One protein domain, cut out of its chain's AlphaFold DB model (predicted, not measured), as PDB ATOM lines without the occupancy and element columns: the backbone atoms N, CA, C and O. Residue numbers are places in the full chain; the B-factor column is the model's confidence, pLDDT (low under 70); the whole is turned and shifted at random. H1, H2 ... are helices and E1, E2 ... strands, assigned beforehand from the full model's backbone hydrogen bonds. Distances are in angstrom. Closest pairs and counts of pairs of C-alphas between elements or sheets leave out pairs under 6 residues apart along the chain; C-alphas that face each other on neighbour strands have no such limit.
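What this domain is: This is residues 2 to 52 and 72 to 149 of the 294 residues of an uncharacterized protein of Stagonospora sp. SRC1lsM3a (UniProt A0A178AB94). Little regular structure is here: a loop-rich core holds the antiparallel meander E3 E4 E5 and H2, with the ribbon E1 E2 at one end and H1 at the other. The 129 printed residues, under half of them in three named helices and five strands of mixed class, are only just compact, close to loose, with a radius of gyration of the C-alphas of 16.7 A and spans of 67 by 33 by 22 A.

How they stand to each other: After H1, residues 5 to 20, find E1, 50 to 52, antiparallel to E2, 72 to 77; N 52 and O 75 are 2.9 A apart. H2, 82 to 88, only grazes the sheet of E3, 109 to 112, E4, 117 to 120, and E5, 125 to 127; N 111 and O 118 are 2.8 A apart, as are N 119 and O 126. H3, 142 to 148, only just touches H2, with 3 pairs of C-alphas within 8 A, the closest Glu 84 and Leu 144. Every O i to N i+4 pair is within hydrogen-bond range in H2, 9 of 12 in H1, 2 of 3 in H3.

Where its parts are: Find C-alpha 5 at (139.057, 183.005, 166.917), where H1 begins its 23.5 A; H3 ends at C-alpha 148, (124.842, 153.406, 157.978).

The domain as a whole: Residues 53 to 71 are cut out, with C-alphas 52 and 72 9.8 A apart. The pLDDT is under 70 at residues 2 to 3, 96 to 108 and 140 to 149.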
ATOM      1  N   ARG A   2     132.873 184.131 164.687       49.97
ATOM      2  CA  ARG A   2     134.297 184.221 164.287       49.97
ATOM      3  C   ARG A   2     134.954 185.539 164.710       49.97
ATOM      4  O   ARG A   2     136.094 185.800 164.349       49.97
ATOM      5  N   ASP A   3     134.214 186.358 165.450       58.53
ATOM      6  CA  ASP A   3     134.701 187.599 166.057       58.53
ATOM      7  C   ASP A   3     135.692 187.289 167.194       58.53
ATOM      8  O   ASP A   3     136.518 188.124 167.543       58.53
ATOM      9  N   ASP A   4     135.645 186.048 167.691       80.81
ATOM     10  CA  ASP A   4     136.593 185.433 168.608       80.81
ATOM     11  C   ASP A   4     137.125 184.133 167.968       80.81
ATOM     12  O   ASP A   4     136.388 183.165 167.749       80.81
ATOM     13  N   LEU A   5     138.398 184.148 167.560       80.38
ATOM     14  CA  LEU A   5     139.057 183.005 166.917       80.38
ATOM     15  C   LEU A   5     139.347 181.874 167.908       80.38
ATOM     16  O   LEU A   5     139.392 180.711 167.493       80.38
ATOM     17  N   ASP A   6     139.529 182.204 169.187       82.50
ATOM     18  CA  ASP A   6     139.795 181.225 170.236       82.50
ATOM     19  C   ASP A   6     138.512 180.457 170.561       82.50
ATOM     20  O   ASP A   6     138.531 179.223 170.591       82.50
ATOM     21  N   ASP A   7     137.385 181.169 170.672       83.69
ATOM     22  CA  ASP A   7     136.047 180.575 170.788       83.69
ATOM     23  C   ASP A   7     135.743 179.662 169.594       83.69
ATOM     24  O   ASP A   7     135.422 178.485 169.761       83.69
ATOM     25  N   TRP A   8     135.954 180.146 168.364       81.62
ATOM     26  CA  TRP A   8     135.733 179.331 167.168       81.62
ATOM     27  C   TRP A   8     136.599 178.065 167.155       81.62
ATOM     28  O   TRP A   8     136.115 176.978 166.827       81.62
ATOM     29  N   SER A   9     137.881 178.183 167.503       80.38
ATOM     30  CA  SER A   9     138.806 177.047 167.563       80.38
ATOM     31  C   SER A   9     138.359 176.023 168.610       80.38
ATOM     32  O   SER A   9     138.349 174.819 168.338       80.38
ATOM     33  N   HIS A  10     137.929 176.489 169.783       81.69
ATOM     34  CA  HIS A  10     137.409 175.639 170.846       81.69
ATOM     35  C   HIS A  10     136.117 174.926 170.421       81.69
ATOM     36  O   HIS A  10     136.067 173.694 170.371       81.69
ATOM     37  N   GLU A  11     135.101 175.690 170.029       82.06
ATOM     38  CA  GLU A  11     133.758 175.192 169.731       82.06
ATOM     39  C   GLU A  11     133.727 174.305 168.484       82.06
ATOM     40  O   GLU A  11     133.107 173.238 168.486       82.06
ATOM     41  N   SER A  12     134.460 174.666 167.423       76.50
ATOM     42  CA  SER A  12     134.531 173.851 166.200       76.50
ATOM     43  C   SER A  12     135.092 172.449 166.461       76.50
ATOM     44  O   SER A  12     134.645 171.476 165.846       76.50
ATOM     45  N   ASN A  13     136.010 172.311 167.424       75.44
ATOM     46  CA  ASN A  13     136.534 171.017 167.853       75.44
ATOM     47  C   ASN A  13     135.511 170.198 168.656       75.44
ATOM     48  O   ASN A  13     135.598 168.965 168.655       75.44
ATOM     49  N   LEU A  14     134.549 170.846 169.318       77.81
ATOM     50  CA  LEU A  14     133.537 170.213 170.166       77.81
ATOM     51  C   LEU A  14     132.216 169.927 169.449       77.81
ATOM     52  O   LEU A  14     131.456 169.089 169.930       77.81
ATOM     53  N   MET A  15     131.952 170.526 168.283       74.69
ATOM     54  CA  MET A  15     130.694 170.334 167.542       74.69
ATOM     55  C   MET A  15     130.309 168.859 167.368       74.69
ATOM     56  O   MET A  15     129.151 168.489 167.553       74.69
ATOM     57  N   HIS A  16     131.280 167.987 167.081       71.31
ATOM     58  CA  HIS A  16     131.015 166.555 166.944       71.31
ATOM     59  C   HIS A  16     130.463 165.908 168.228       71.31
ATOM     60  O   HIS A  16     129.682 164.967 168.110       71.31
ATOM     61  N   LEU A  17     130.846 166.408 169.413       74.19
ATOM     62  CA  LEU A  17     130.355 165.969 170.724       74.19
ATOM     63  C   LEU A  17     128.990 166.571 171.044       74.19
ATOM     64  O   LEU A  17     128.126 165.862 171.550       74.19
ATOM     65  N   VAL A  18     128.785 167.854 170.729       76.50
ATOM     66  CA  VAL A  18     127.501 168.541 170.945       76.50
ATOM     67  C   VAL A  18     126.385 167.798 170.217       76.50
ATOM     68  O   VAL A  18     125.401 167.398 170.835       76.50
ATOM     69  N   TYR A  19     126.572 167.522 168.924       73.12
ATOM     70  CA  TYR A  19     125.574 166.782 168.158       73.12
ATOM     71  C   TYR A  19     125.517 165.292 168.524       73.12
ATOM     72  O   TYR A  19     124.476 164.678 168.312       73.12
ATOM     73  N   SER A  20     126.600 164.682 169.039       70.44
ATOM     74  CA  SER A  20     126.602 163.247 169.409       70.44
ATOM     75  C   SER A  20     126.034 162.920 170.755       70.44
ATOM     76  O   SER A  20     125.635 161.777 170.962       70.44
ATOM     77  N   ASN A  21     125.980 163.910 171.629       73.50
ATOM     78  CA  ASN A  21     125.392 163.779 172.946       73.50
ATOM     79  C   ASN A  21     123.989 164.396 173.008       73.50
ATOM     80  O   ASN A  21     123.385 164.412 174.079       73.50
ATOM     81  N   SER A  22     123.448 164.890 171.889       76.00
ATOM     82  CA  SER A  22     122.047 165.295 171.819       76.00
ATOM     83  C   SER A  22     121.138 164.066 171.697       76.00
ATOM     84  O   SER A  22     121.472 163.072 171.052       76.00
ATOM     85  N   CYS A  23     119.961 164.124 172.324       76.19
ATOM     86  CA  CYS A  23     118.964 163.056 172.199       76.19
ATOM     87  C   CYS A  23     118.278 163.057 170.826       76.19
ATOM     88  O   CYS A  23     117.842 162.009 170.356       76.19
ATOM     89  N   LEU A  24     118.137 164.236 170.213       80.56
ATOM     90  CA  LEU A  24     117.413 164.426 168.962       80.56
ATOM     91  C   LEU A  24     117.965 165.639 168.208       80.56
ATOM     92  O   LEU A  24     118.058 166.725 168.780       80.56
ATOM     93  N   ASN A  25     118.259 165.464 166.920       81.19
ATOM     94  CA  ASN A  25     118.647 166.545 166.015       81.19
ATOM     95  C   ASN A  25     117.524 166.787 164.998       81.19
ATOM     96  O   ASN A  25     117.153 165.888 164.246       81.19
ATOM     97  N   LEU A  26     116.971 168.003 164.994       85.44
ATOM     98  CA  LEU A  26     115.927 168.419 164.055       85.44
ATOM     99  C   LEU A  26     116.562 169.126 162.858       85.44
ATOM    100  O   LEU A  26     117.306 170.092 163.035       85.44
ATOM    101  N   SER A  27     116.218 168.693 161.646       86.56
ATOM    102  CA  SER A  27     116.802 169.244 160.418       86.56
ATOM    103  C   SER A  27     115.760 169.945 159.552       86.56
ATOM    104  O   SER A  27     114.800 169.328 159.096       86.56
ATOM    105  N   ALA A  28     115.982 171.230 159.272       89.25
ATOM    106  CA  ALA A  28     115.183 172.027 158.341       89.25
ATOM    107  C   ALA A  28     115.737 171.895 156.909       89.25
ATOM    108  O   ALA A  28     116.461 172.772 156.441       89.25
ATOM    109  N   ALA A  29     115.445 170.797 156.207       88.25
ATOM    110  CA  ALA A  29     116.104 170.481 154.928       88.25
ATOM    111  C   ALA A  29     115.827 171.502 153.808       88.25
ATOM    112  O   ALA A  29     116.640 171.658 152.897       88.25
ATOM    113  N   VAL A  30     114.696 172.210 153.894       89.31
ATOM    114  CA  VAL A  30     114.213 173.164 152.876       89.31
ATOM    115  C   VAL A  30     114.436 174.624 153.278       89.31
ATOM    116  O   VAL A  30     114.086 175.528 152.524       89.31
ATOM    117  N   SER A  31     114.954 174.891 154.475       89.38
ATOM    118  CA  SER A  31     115.150 176.259 154.961       89.38
ATOM    119  C   SER A  31     116.599 176.674 154.764       89.38
ATOM    120  O   SER A  31     117.508 176.032 155.288       89.38
ATOM    121  N   SER A  32     116.831 177.760 154.023       86.38
ATOM    122  CA  SER A  32     118.192 178.288 153.837       86.38
ATOM    123  C   SER A  32     118.776 178.870 155.127       86.38
ATOM    124  O   SER A  32     119.992 178.840 155.332       86.38
ATOM    125  N   ASP A  33     117.908 179.377 156.003       85.31
ATOM    126  CA  ASP A  33     118.251 180.037 157.257       85.31
ATOM    127  C   ASP A  33     117.126 179.889 158.302       85.31
ATOM    128  O   ASP A  33     116.075 179.293 158.051       85.31
ATOM    129  N   GLY A  34     117.361 180.432 159.500       85.88
ATOM    130  CA  GLY A  34     116.444 180.323 160.637       85.88
ATOM    131  C   GLY A  34     115.120 181.084 160.495       85.88
ATOM    132  O   GLY A  34     114.232 180.877 161.317       85.88
ATOM    133  N   SER A  35     114.947 181.936 159.478       90.75
ATOM    134  CA  SER A  35     113.721 182.733 159.305       90.75
ATOM    135  C   SER A  35     112.550 181.943 158.708       90.75
ATOM    136  O   SER A  35     111.397 182.324 158.885       90.75
ATOM    137  N   GLN A  36     112.822 180.822 158.028       89.75
ATOM    138  CA  GLN A  36     111.822 180.078 157.243       89.75
ATOM    139  C   GLN A  36     111.133 178.934 158.008       89.75
ATOM    140  O   GLN A  36     110.237 178.278 157.468       89.75
ATOM    141  N   GLY A  37     111.547 178.660 159.250       89.69
ATOM    142  CA  GLY A  37     110.975 177.603 160.093       89.69
ATOM    143  C   GLY A  37     111.155 176.181 159.542       89.69
ATOM    144  O   GLY A  37     111.965 175.943 158.651       89.69
ATOM    145  N   LEU A  38     110.407 175.217 160.089       90.31
ATOM    146  CA  LEU A  38     110.482 173.794 159.705       90.31
ATOM    147  C   LEU A  38     109.342 173.353 158.781       90.31
ATOM    148  O   LEU A  38     109.516 172.470 157.948       90.31
ATOM    149  N   PHE A  39     108.160 173.944 158.945       90.94
ATOM    150  CA  PHE A  39     106.939 173.427 158.339       90.94
ATOM    151  C   PHE A  39     106.722 173.980 156.929       90.94
ATOM    152  O   PHE A  39     107.042 175.134 156.627       90.94
ATOM    153  N   ARG A  40     106.159 173.140 156.060       89.56
ATOM    154  CA  ARG A  40     105.739 173.480 154.698       89.56
ATOM    155  C   ARG A  40     104.288 173.051 154.506       89.56
ATOM    156  O   ARG A  40     103.836 172.093 155.134       89.56
ATOM    157  N   ASN A  41     103.554 173.771 153.659       89.38
ATOM    158  CA  ASN A  41     102.212 173.347 153.269       89.38
ATOM    159  C   ASN A  41     102.337 172.160 152.305       89.38
ATOM    160  O   ASN A  41     103.017 172.273 151.287       89.38
ATOM    161  N   ARG A  42     101.711 171.033 152.646       87.25
ATOM    162  CA  ARG A  42     101.920 169.744 151.978       87.25
ATOM    163  C   ARG A  42     100.611 168.991 151.792       87.25
ATOM    164  O   ARG A  42      99.706 169.092 152.618       87.25
ATOM    165  N   GLN A  43     100.532 168.203 150.726       86.12
ATOM    166  CA  GLN A  43      99.376 167.364 150.417       86.12
ATOM    167  C   GLN A  43      99.676 165.917 150.805       86.12
ATOM    168  O   GLN A  43     100.175 165.137 149.999       86.12
ATOM    169  N   ALA A  44      99.360 165.555 152.050       80.06
ATOM    170  CA  ALA A  44      99.617 164.210 152.569       80.06
ATOM    171  C   ALA A  44      98.926 163.105 151.747       80.06
ATOM    172  O   ALA A  44      99.397 161.974 151.723       80.06
ATOM    173  N   GLN A  45      97.840 163.427 151.032       80.88
ATOM    174  CA  GLN A  45      97.135 162.469 150.177       80.88
ATOM    175  C   GLN A  45      97.971 161.987 148.982       80.88
ATOM    176  O   GLN A  45      97.684 160.921 148.452       80.88
ATOM    177  N   LEU A  46      98.991 162.746 148.567       80.81
ATOM    178  CA  LEU A  46      99.881 162.368 147.465       80.81
ATOM    179  C   LEU A  46     101.003 161.409 147.899       80.81
ATOM    180  O   LEU A  46     101.732 160.896 147.051       80.81
ATOM    181  N   LEU A  47     101.154 161.150 149.204       84.75
ATOM    182  CA  LEU A  47     102.184 160.267 149.758       84.75
ATOM    183  C   LEU A  47     101.734 158.807 149.731       84.75
ATOM    184  O   LEU A  47     101.560 158.158 150.759       84.75
ATOM    185  N   HIS A  48     101.546 158.286 148.526       81.12
ATOM    186  CA  HIS A  48     101.238 156.881 148.299       81.12
ATOM    187  C   HIS A  48     102.245 156.263 147.319       81.12
ATOM    188  O   HIS A  48     102.620 156.913 146.336       81.12
ATOM    189  N   PRO A  49     102.687 155.010 147.539       81.31
ATOM    190  CA  PRO A  49     103.508 154.312 146.561       81.31
ATOM    191  C   PRO A  49     102.776 154.224 145.222       81.31
ATOM    192  O   PRO A  49     101.613 153.818 145.164       81.31
ATOM    193  N   THR A  50     103.454 154.591 144.138       86.56
ATOM    194  CA  THR A  50     102.896 154.429 142.795       86.56
ATOM    195  C   THR A  50     102.903 152.950 142.445       86.56
ATOM    196  O   THR A  50     103.957 152.317 142.426       86.56
ATOM    197  N   ARG A  51     101.727 152.394 142.153       89.50
ATOM    198  CA  ARG A  51     101.566 150.990 141.772       89.50
ATOM    199  C   ARG A  51     101.050 150.882 140.350       89.50
ATOM    200  O   ARG A  51     100.122 151.597 139.978       89.50
ATOM    201  N   VAL A  52     101.639 149.982 139.573       92.75
ATOM    202  CA  VAL A  52     101.232 149.698 138.196       92.75
ATOM    203  C   VAL A  52     101.014 148.204 138.014       92.75
ATOM    204  O   VAL A  52     101.757 147.390 138.556       92.75
ATOM    205  N   ILE A  72      99.408 139.010 135.282       89.94
ATOM    206  CA  ILE A  72      99.350 140.400 135.737       89.94
ATOM    207  C   ILE A  72     100.102 140.486 137.060       89.94
ATOM    208  O   ILE A  72      99.654 139.947 138.071       89.94
ATOM    209  N   VAL A  73     101.220 141.202 137.048       91.56
ATOM    210  CA  VAL A  73     102.056 141.443 138.221       91.56
ATOM    211  C   VAL A  73     101.839 142.877 138.695       91.56
ATOM    212  O   VAL A  73     102.011 143.834 137.939       91.56
ATOM    213  N   LEU A  74     101.465 143.039 139.965       91.06
ATOM    214  CA  LEU A  74     101.415 144.349 140.607       91.06
ATOM    215  C   LEU A  74     102.839 144.778 140.974       91.06
ATOM    216  O   LEU A  74     103.486 144.143 141.807       91.06
ATOM    217  N   CYS A  75     103.320 145.866 140.380       89.12
ATOM    218  CA  CYS A  75     104.653 146.401 140.629       89.12
ATOM    219  C   CYS A  75     104.583 147.753 141.339       89.12
ATOM    220  O   CYS A  75     103.816 148.636 140.952       89.12
ATOM    221  N   GLU A  76     105.425 147.931 142.357       87.75
ATOM    222  CA  GLU A  76     105.644 149.230 142.993       87.75
ATOM    223  C   GLU A  76     106.772 149.972 142.266       87.75
ATOM    224  O   GLU A  76     107.864 149.439 142.059       87.75
ATOM    225  N   LEU A  77     106.497 151.205 141.845       86.81
ATOM    226  CA  LEU A  77     107.478 152.070 141.206       86.81
ATOM    227  C   LEU A  77     108.176 152.909 142.273       86.81
ATOM    228  O   LEU A  77     107.551 153.714 142.965       86.81
ATOM    229  N   HIS A  78     109.494 152.753 142.361       85.44
ATOM    230  CA  HIS A  78     110.332 153.529 143.264       85.44
ATOM    231  C   HIS A  78     111.186 154.512 142.464       85.44
ATOM    232  O   HIS A  78     111.906 154.121 141.546       85.44
ATOM    233  N   ASN A  79     111.155 155.789 142.844       86.56
ATOM    234  CA  ASN A  79     112.164 156.741 142.396       86.56
ATOM    235  C   ASN A  79     113.464 156.458 143.163       86.56
ATOM    236  O   ASN A  79     113.537 156.719 144.359       86.56
ATOM    237  N   LEU A  80     114.481 155.923 142.488       84.38
ATOM    238  CA  LEU A  80     115.738 155.521 143.131       84.38
ATOM    239  C   LEU A  80     116.564 156.708 143.644       84.38
ATOM    240  O   LEU A  80     117.301 156.548 144.611       84.38
ATOM    241  N   GLN A  81     116.394 157.894 143.054       84.56
ATOM    242  CA  GLN A  81     117.058 159.131 143.472       84.56
ATOM    243  C   GLN A  81     116.324 159.874 144.595       84.56
ATOM    244  O   GLN A  81     116.839 160.867 145.099       84.56
ATOM    245  N   PHE A  82     115.124 159.449 145.010       87.00
ATOM    246  CA  PHE A  82     114.284 160.299 145.865       87.00
ATOM    247  C   PHE A  82     114.966 160.675 147.191       87.00
ATOM    248  O   PHE A  82     114.868 161.817 147.631       87.00
ATOM    249  N   TRP A  83     115.672 159.733 147.820       85.69
ATOM    250  CA  TRP A  83     116.360 159.990 149.080       85.69
ATOM    251  C   TRP A  83     117.613 160.833 148.867       85.69
ATOM    252  O   TRP A  83     117.903 161.733 149.651       85.69
ATOM    253  N   GLU A  84     118.340 160.565 147.786       81.88
ATOM    254  CA  GLU A  84     119.505 161.342 147.383       81.88
ATOM    255  C   GLU A  84     119.124 162.822 147.239       81.88
ATOM    256  O   GLU A  84     119.654 163.671 147.949       81.88
ATOM    257  N   THR A  85     118.101 163.110 146.436       85.75
ATOM    258  CA  THR A  85     117.649 164.476 146.159       85.75
ATOM    259  C   THR A  85     117.067 165.179 147.388       85.75
ATOM    260  O   THR A  85     117.356 166.352 147.615       85.75
ATOM    261  N   ASN A  86     116.239 164.496 148.185       86.12
ATOM    262  CA  ASN A  86     115.509 165.150 149.279       86.12
ATOM    263  C   ASN A  86     116.275 165.178 150.603       86.12
ATOM    264  O   ASN A  86     116.034 166.055 151.432       86.12
ATOM    265  N   VAL A  87     117.185 164.227 150.819       86.12
ATOM    266  CA  VAL A  87     117.935 164.103 152.068       86.12
ATOM    267  C   VAL A  87     119.411 164.356 151.836       86.12
ATOM    268  O   VAL A  87     119.952 165.259 152.462       86.12
ATOM    269  N   LEU A  88     120.098 163.604 150.977       80.00
ATOM    270  CA  LEU A  88     121.560 163.730 150.866       80.00
ATOM    271  C   LEU A  88     122.004 165.063 150.258       80.00
ATOM    272  O   LEU A  88     122.972 165.650 150.734       80.00
ATOM    273  N   ASP A  89     121.271 165.554 149.265       82.31
ATOM    274  CA  ASP A  89     121.598 166.773 148.528       82.31
ATOM    275  C   ASP A  89     120.877 168.013 149.082       82.31
ATOM    276  O   ASP A  89     120.979 169.095 148.502       82.31
ATOM    277  N   CYS A  90     120.165 167.902 150.210       83.94
ATOM    278  CA  CYS A  90     119.491 169.054 150.806       83.94
ATOM    279  C   CYS A  90     120.490 170.080 151.374       83.94
ATOM    280  O   CYS A  90     121.626 169.749 151.719       83.94
ATOM    281  N   ILE A  91     120.056 171.340 151.515       82.75
ATOM    282  CA  ILE A  91     120.924 172.487 151.854       82.75
ATOM    283  C   ILE A  91     121.753 172.228 153.120       82.75
ATOM    284  O   ILE A  91     122.928 172.593 153.189       82.75
ATOM    285  N   ILE A  92     121.154 171.591 154.131       79.75
ATOM    286  CA  ILE A  92     121.844 171.301 155.389       79.75
ATOM    287  C   ILE A  92     122.893 170.191 155.218       79.75
ATOM    288  O   ILE A  92     124.006 170.339 155.718       79.75
ATOM    289  N   ASN A  93     122.600 169.144 154.440       77.75
ATOM    290  CA  ASN A  93     123.513 168.022 154.196       77.75
ATOM    291  C   ASN A  93     124.591 168.329 153.152       77.75
ATOM    292  O   ASN A  93     125.519 167.540 152.994       77.75
ATOM    293  N   GLN A  94     124.534 169.486 152.495       78.38
ATOM    294  CA  GLN A  94     125.650 170.016 151.714       78.38
ATOM    295  C   GLN A  94     126.713 170.695 152.584       78.38
ATOM    296  O   GLN A  94     127.795 170.990 152.083       78.38
ATOM    297  N   ARG A  95     126.453 170.965 153.870       76.75
ATOM    298  CA  ARG A  95     127.436 171.601 154.758       76.75
ATOM    299  C   ARG A  95     128.456 170.571 155.230       76.75
ATOM    300  O   ARG A  95     128.080 169.568 155.826       76.75
ATOM    301  N   GLY A  96     129.747 170.852 155.047       68.38
ATOM    302  CA  GLY A  96     130.799 169.854 155.291       68.38
ATOM    303  C   GLY A  96     130.826 169.217 156.684       68.38
ATOM    304  O   GLY A  96     131.157 168.047 156.801       68.38
ATOM    305  N   TRP A  97     130.424 169.926 157.738       68.44
ATOM    306  CA  TRP A  97     130.357 169.366 159.099       68.44
ATOM    307  C   TRP A  97     129.096 168.521 159.373       68.44
ATOM    308  O   TRP A  97     129.049 167.793 160.363       68.44
ATOM    309  N   VAL A  98     128.075 168.601 158.514       67.31
ATOM    310  CA  VAL A  98     126.822 167.833 158.632       67.31
ATOM    311  C   VAL A  98     126.943 166.478 157.936       67.31
ATOM    312  O   VAL A  98     126.442 165.476 158.435       67.31
ATOM    313  N   SER A  99     127.642 166.424 156.802       59.22
ATOM    314  CA  SER A  99     127.721 165.231 155.944       59.22
ATOM    315  C   SER A  99     128.726 164.173 156.419       59.22
ATOM    316  O   SER A  99     128.914 163.161 155.745       59.22
ATOM    317  N   LEU A 100     129.411 164.405 157.543       60.00
ATOM    318  CA  LEU A 100     130.453 163.524 158.061       60.00
ATOM    319  C   LEU A 100     129.857 162.344 158.858       60.00
ATOM    320  O   LEU A 100     129.217 162.563 159.892       60.00
ATOM    321  N   PRO A 101     130.121 161.084 158.467       51.72
ATOM    322  CA  PRO A 101     129.677 159.916 159.224       51.72
ATOM    323  C   PRO A 101     130.326 159.869 160.600       51.72
ATOM    324  O   PRO A 101     131.510 160.165 160.771       51.72
ATOM    325  N   GLY A 102     129.548 159.479 161.608       48.53
ATOM    326  CA  GLY A 102     130.030 159.378 162.983       48.53
ATOM    327  C   GLY A 102     130.232 160.723 163.690       48.53
ATOM    328  O   GLY A 102     130.511 160.722 164.893       48.53
ATOM    329  N   THR A 103     130.043 161.859 163.010       46.38
ATOM    330  CA  THR A 103     129.538 163.067 163.672       46.38
ATOM    331  C   THR A 103     128.027 162.917 163.727       46.38
ATOM    332  O   THR A 103     127.383 162.665 162.716       46.38
ATOM    333  N   ALA A 104     127.434 162.975 164.910       43.41
ATOM    334  CA  ALA A 104     125.992 162.761 165.043       43.41
ATOM    335  C   ALA A 104     125.150 163.969 164.598       43.41
ATOM    336  O   ALA A 104     123.929 163.966 164.737       43.41
ATOM    337  N   SER A 105     125.795 164.985 164.018       45.78
ATOM    338  CA  SER A 105     125.157 165.945 163.117       45.78
ATOM    339  C   SER A 105     124.562 165.238 161.890       45.78
ATOM    340  O   SER A 105     123.620 165.752 161.292       45.78
ATOM    341  N   CYS A 106     125.029 164.025 161.573       50.22
ATOM    342  CA  CYS A 106     124.354 163.082 160.692       50.22
ATOM    343  C   CYS A 106     123.128 162.482 161.414       50.22
ATOM    344  O   CYS A 106     123.194 161.410 162.008       50.22
ATOM    345  N   ALA A 107     122.074 163.301 161.462       56.44
ATOM    346  CA  ALA A 107     120.672 163.019 161.763       56.44
ATOM    347  C   ALA A 107     120.370 161.754 162.587       56.44
ATOM    348  O   ALA A 107     120.077 160.691 162.054       56.44
ATOM    349  N   THR A 108     120.316 161.918 163.909       64.56
ATOM    350  CA  THR A 108     119.434 161.104 164.752       64.56
ATOM    351  C   THR A 108     118.152 161.908 164.941       64.56
ATOM    352  O   THR A 108     118.066 162.720 165.866       64.56
ATOM    353  N   GLY A 109     117.194 161.782 164.021       79.25
ATOM    354  CA  GLY A 109     115.933 162.511 164.135       79.25
ATOM    355  C   GLY A 109     115.225 162.857 162.825       79.25
ATOM    356  O   GLY A 109     115.633 162.437 161.739       79.25
ATOM    357  N   PRO A 110     114.121 163.618 162.929       88.12
ATOM    358  CA  PRO A 110     113.297 163.986 161.797       88.12
ATOM    359  C   PRO A 110     113.949 165.088 160.955       88.12
ATOM    360  O   PRO A 110     114.453 166.104 161.447       88.12
ATOM    361  N   ILE A 111     113.858 164.893 159.649       90.44
ATOM    362  CA  ILE A 111     114.316 165.797 158.608       90.44
ATOM    363  C   ILE A 111     113.069 166.318 157.898       90.44
ATOM    364  O   ILE A 111     112.330 165.567 157.259       90.44
ATOM    365  N   PHE A 112     112.816 167.614 158.038       92.00
ATOM    366  CA  PHE A 112     111.642 168.278 157.488       92.00
ATOM    367  C   PHE A 112     111.913 168.666 156.036       92.00
ATOM    368  O   PHE A 112     112.594 169.660 155.766       92.00
ATOM    369  N   GLY A 113     111.412 167.834 155.121       90.88
ATOM    370  CA  GLY A 113     111.453 168.054 153.681       90.88
ATOM    371  C   GLY A 113     110.331 168.961 153.181       90.88
ATOM    372  O   GLY A 113     109.575 169.556 153.953       90.88
ATOM    373  N   SER A 114     110.247 169.102 151.858       89.88
ATOM    374  CA  SER A 114     109.268 169.976 151.202       89.88
ATOM    375  C   SER A 114     107.895 169.319 151.102       89.88
ATOM    376  O   SER A 114     106.878 169.991 151.250       89.88
ATOM    377  N   ASP A 115     107.885 168.009 150.881       89.19
ATOM    378  CA  ASP A 115     106.721 167.165 150.633       89.19
ATOM    379  C   ASP A 115     106.399 166.246 151.822       89.19
ATOM    380  O   ASP A 115     105.229 166.058 152.160       89.19
ATOM    381  N   GLN A 116     107.424 165.720 152.492       92.06
ATOM    382  CA  GLN A 116     107.287 164.772 153.596       92.06
ATOM    383  C   GLN A 116     108.364 164.944 154.670       92.06
ATOM    384  O   GLN A 116     109.345 165.673 154.508       92.06
ATOM    385  N   ILE A 117     108.169 164.246 155.789       92.19
ATOM    386  CA  ILE A 117     109.187 164.097 156.828       92.19
ATOM    387  C   ILE A 117     109.979 162.818 156.555       92.19
ATOM    388  O   ILE A 117     109.414 161.752 156.293       92.19
ATOM    389  N   PHE A 118     111.299 162.942 156.642       91.69
ATOM    390  CA  PHE A 118     112.241 161.835 156.584       91.69
ATOM    391  C   PHE A 118     112.798 161.579 157.982       91.69
ATOM    392  O   PHE A 118     112.799 162.461 158.839       91.69
ATOM    393  N   TRP A 119     113.265 160.368 158.221       88.19
ATOM    394  CA  TRP A 119     113.834 159.931 159.483       88.19
ATOM    395  C   TRP A 119     115.141 159.208 159.205       88.19
ATOM    396  O   TRP A 119     115.159 158.238 158.447       88.19
ATOM    397  N   GLU A 120     116.209 159.673 159.837       81.19
ATOM    398  CA  GLU A 120     117.503 159.002 159.854       81.19
ATOM    399  C   GLU A 120     117.827 158.668 161.316       81.19
ATOM    400  O   GLU A 120     117.591 159.462 162.234       81.19
ATOM    401  N   CYS A 121     118.285 157.443 161.547       76.88
ATOM    402  CA  CYS A 121     118.911 157.036 162.795       76.88
ATOM    403  C   CYS A 121     119.953 155.948 162.512       76.88
ATOM    404  O   CYS A 121     120.103 155.483 161.384       76.88
ATOM    405  N   ARG A 122     120.670 155.516 163.555       70.06
ATOM    406  CA  ARG A 122     121.718 154.490 163.424       70.06
ATOM    407  C   ARG A 122     121.191 153.118 163.002       70.06
ATOM    408  O   ARG A 122     121.959 152.314 162.495       70.06
ATOM    409  N   GLU A 123     119.908 152.858 163.223       71.75
ATOM    410  CA  GLU A 123     119.308 151.545 162.984       71.75
ATOM    411  C   GLU A 123     118.540 151.482 161.666       71.75
ATOM    412  O   GLU A 123     118.576 150.450 161.002       71.75
ATOM    413  N   HIS A 124     117.839 152.554 161.281       72.94
ATOM    414  CA  HIS A 124     116.961 152.565 160.111       72.94
ATOM    415  C   HIS A 124     116.737 153.972 159.549       72.94
ATOM    416  O   HIS A 124     116.632 154.951 160.286       72.94
ATOM    417  N   ASN A 125     116.534 154.029 158.230       84.00
ATOM    418  CA  ASN A 125     115.979 155.192 157.546       84.00
ATOM    419  C   ASN A 125     114.528 154.925 157.187       84.00
ATOM    420  O   ASN A 125     114.190 153.842 156.708       84.00
ATOM    421  N   ALA A 126     113.687 155.933 157.363       89.38
ATOM    422  CA  ALA A 126     112.276 155.882 157.020       89.38
ATOM    423  C   ALA A 126     111.801 157.247 156.520       89.38
ATOM    424  O   ALA A 126     112.488 158.259 156.636       89.38
ATOM    425  N   CYS A 127     110.609 157.282 155.950       91.19
ATOM    426  CA  CYS A 127     109.903 158.521 155.647       91.19
ATOM    427  C   CYS A 127     108.399 158.253 155.657       91.19
ATOM    428  O   CYS A 127     107.976 157.105 155.801       91.19
ATOM    429  N   GLU A 128     107.579 159.286 155.494       92.06
ATOM    430  CA  GLU A 128     106.119 159.114 155.478       92.06
ATOM    431  C   GLU A 128     105.645 158.165 154.362       92.06
ATOM    432  O   GLU A 128     104.702 157.406 154.576       92.06
ATOM    433  N   LEU A 129     106.339 158.131 153.215       90.38
ATOM    434  CA  LEU A 129     106.066 157.171 152.136       90.38
ATOM    435  C   LEU A 129     106.449 155.722 152.500       90.38
ATOM    436  O   LEU A 129     105.806 154.775 152.047       90.38
ATOM    437  N   TYR A 130     107.485 155.540 153.323       89.44
ATOM    438  CA  TYR A 130     108.021 154.238 153.726       89.44
ATOM    439  C   TYR A 130     108.216 154.172 155.252       89.44
ATOM    440  O   TYR A 130     109.350 154.180 155.743       89.44
ATOM    441  N   PRO A 131     107.124 154.094 156.036       89.81
ATOM    442  CA  PRO A 131     107.184 154.246 157.493       89.81
ATOM    443  C   PRO A 131     107.876 153.079 158.206       89.81
ATOM    444  O   PRO A 131     108.282 153.211 159.354       89.81
ATOM    445  N   ARG A 132     108.006 151.926 157.539       87.56
ATOM    446  CA  ARG A 132     108.667 150.725 158.077       87.56
ATOM    447  C   ARG A 132     110.109 150.556 157.602       87.56
ATOM    448  O   ARG A 132     110.719 149.542 157.911       87.56
ATOM    449  N   GLY A 133     110.633 151.512 156.842       85.88
ATOM    450  CA  GLY A 133     111.969 151.435 156.268       85.88
ATOM    451  C   GLY A 133     111.978 151.535 154.750       85.88
ATOM    452  O   GLY A 133     111.010 151.175 154.079       85.88
ATOM    453  N   LEU A 134     113.088 152.031 154.208       85.00
ATOM    454  CA  LEU A 134     113.266 152.189 152.766       85.00
ATOM    455  C   LEU A 134     113.333 150.834 152.033       85.00
ATOM    456  O   LEU A 134     113.979 149.904 152.523       85.00
ATOM    457  N   PRO A 135     112.751 150.719 150.826       85.25
ATOM    458  CA  PRO A 135     112.969 149.568 149.956       85.25
ATOM    459  C   PRO A 135     114.460 149.300 149.692       85.25
ATOM    460  O   PRO A 135     115.243 150.223 149.460       85.25
ATOM    461  N   SER A 136     114.851 148.021 149.649       79.94
ATOM    462  CA  SER A 136     116.254 147.582 149.500       79.94
ATOM    463  C   SER A 136     116.969 148.175 148.280       79.94
ATOM    464  O   SER A 136     118.179 148.410 148.307       79.94
ATOM    465  N   ILE A 137     116.220 148.453 147.210       78.56
ATOM    466  CA  ILE A 137     116.732 149.043 145.974       78.56
ATOM    467  C   ILE A 137     117.273 150.468 146.170       78.56
ATOM    468  O   ILE A 137     118.242 150.836 145.511       78.56
ATOM    469  N   ILE A 138     116.714 151.242 147.106       79.12
ATOM    470  CA  ILE A 138     117.154 152.613 147.410       79.12
ATOM    471  C   ILE A 138     118.512 152.602 148.112       79.12
ATOM    472  O   ILE A 138     119.372 153.431 147.823       79.12
ATOM    473  N   TYR A 139     118.773 151.594 148.947       72.44
ATOM    474  CA  TYR A 139     120.086 151.411 149.558       72.44
ATOM    475  C   TYR A 139     121.176 151.053 148.546       72.44
ATOM    476  O   TYR A 139     122.296 150.812 148.966       72.44
ATOM    477  N   ARG A 140     120.930 150.971 147.229       67.56
ATOM    478  CA  ARG A 140     122.019 150.833 146.241       67.56
ATOM    479  C   ARG A 140     122.888 152.086 146.128       67.56
ATOM    480  O   ARG A 140     124.028 151.957 145.686       67.56
ATOM    481  N   ASP A 141     122.397 153.247 146.557       68.12
ATOM    482  CA  ASP A 141     123.221 154.450 146.662       68.12
ATOM    483  C   ASP A 141     124.322 154.248 147.719       68.12
ATOM    484  O   ASP A 141     124.073 153.955 148.893       68.12
ATOM    485  N   PHE A 142     125.576 154.394 147.292       65.44
ATOM    486  CA  PHE A 142     126.732 154.199 148.156       65.44
ATOM    487  C   PHE A 142     126.839 155.266 149.255       65.44
ATOM    488  O   PHE A 142     127.335 154.949 150.333       65.44
ATOM    489  N   ARG A 143     126.376 156.501 149.015       66.44
ATOM    490  CA  ARG A 143     126.370 157.590 150.006       66.44
ATOM    491  C   ARG A 143     125.414 157.266 151.146       66.44
ATOM    492  O   ARG A 143     125.734 157.508 152.308       66.44
ATOM    493  N   LEU A 144     124.279 156.649 150.812       65.69
ATOM    494  CA  LEU A 144     123.332 156.133 151.792       65.69
ATOM    495  C   LEU A 144     123.930 155.013 152.627       65.69
ATOM    496  O   LEU A 144     123.947 155.116 153.849       65.69
ATOM    497  N   ARG A 145     124.470 153.973 151.977       62.38
ATOM    498  CA  ARG A 145     125.135 152.853 152.672       62.38
ATOM    499  C   ARG A 145     126.198 153.335 153.649       62.38
ATOM    500  O   ARG A 145     126.341 152.786 154.733       62.38
ATOM    501  N   PHE A 146     126.928 154.367 153.250       61.56
ATOM    502  CA  PHE A 146     128.042 154.904 154.004       61.56
ATOM    503  C   PHE A 146     127.634 155.639 155.291       61.56
ATOM    504  O   PHE A 146     128.353 155.579 156.283       61.56
ATOM    505  N   LYS A 147     126.460 156.284 155.322       59.66
ATOM    506  CA  LYS A 147     125.915 156.839 156.571       59.66
ATOM    507  C   LYS A 147     125.554 155.751 157.594       59.66
ATOM    508  O   LYS A 147     125.654 155.999 158.792       59.66
ATOM    509  N   PHE A 148     125.171 154.559 157.128       51.72
ATOM    510  CA  PHE A 148     124.842 153.406 157.978       51.72
ATOM    511  C   PHE A 148     126.048 152.600 158.441       51.72
ATOM    512  O   PHE A 148     125.982 151.955 159.485       51.72
ATOM    513  N   SER A 149     127.145 152.609 157.682       52.69
ATOM    514  CA  SER A 149     128.382 151.984 158.132       52.69
ATOM    515  C   SER A 149     128.994 152.846 159.232       52.69
ATOM    516  O   SER A 149     129.835 153.709 158.984       52.69
TER     517      SER A 149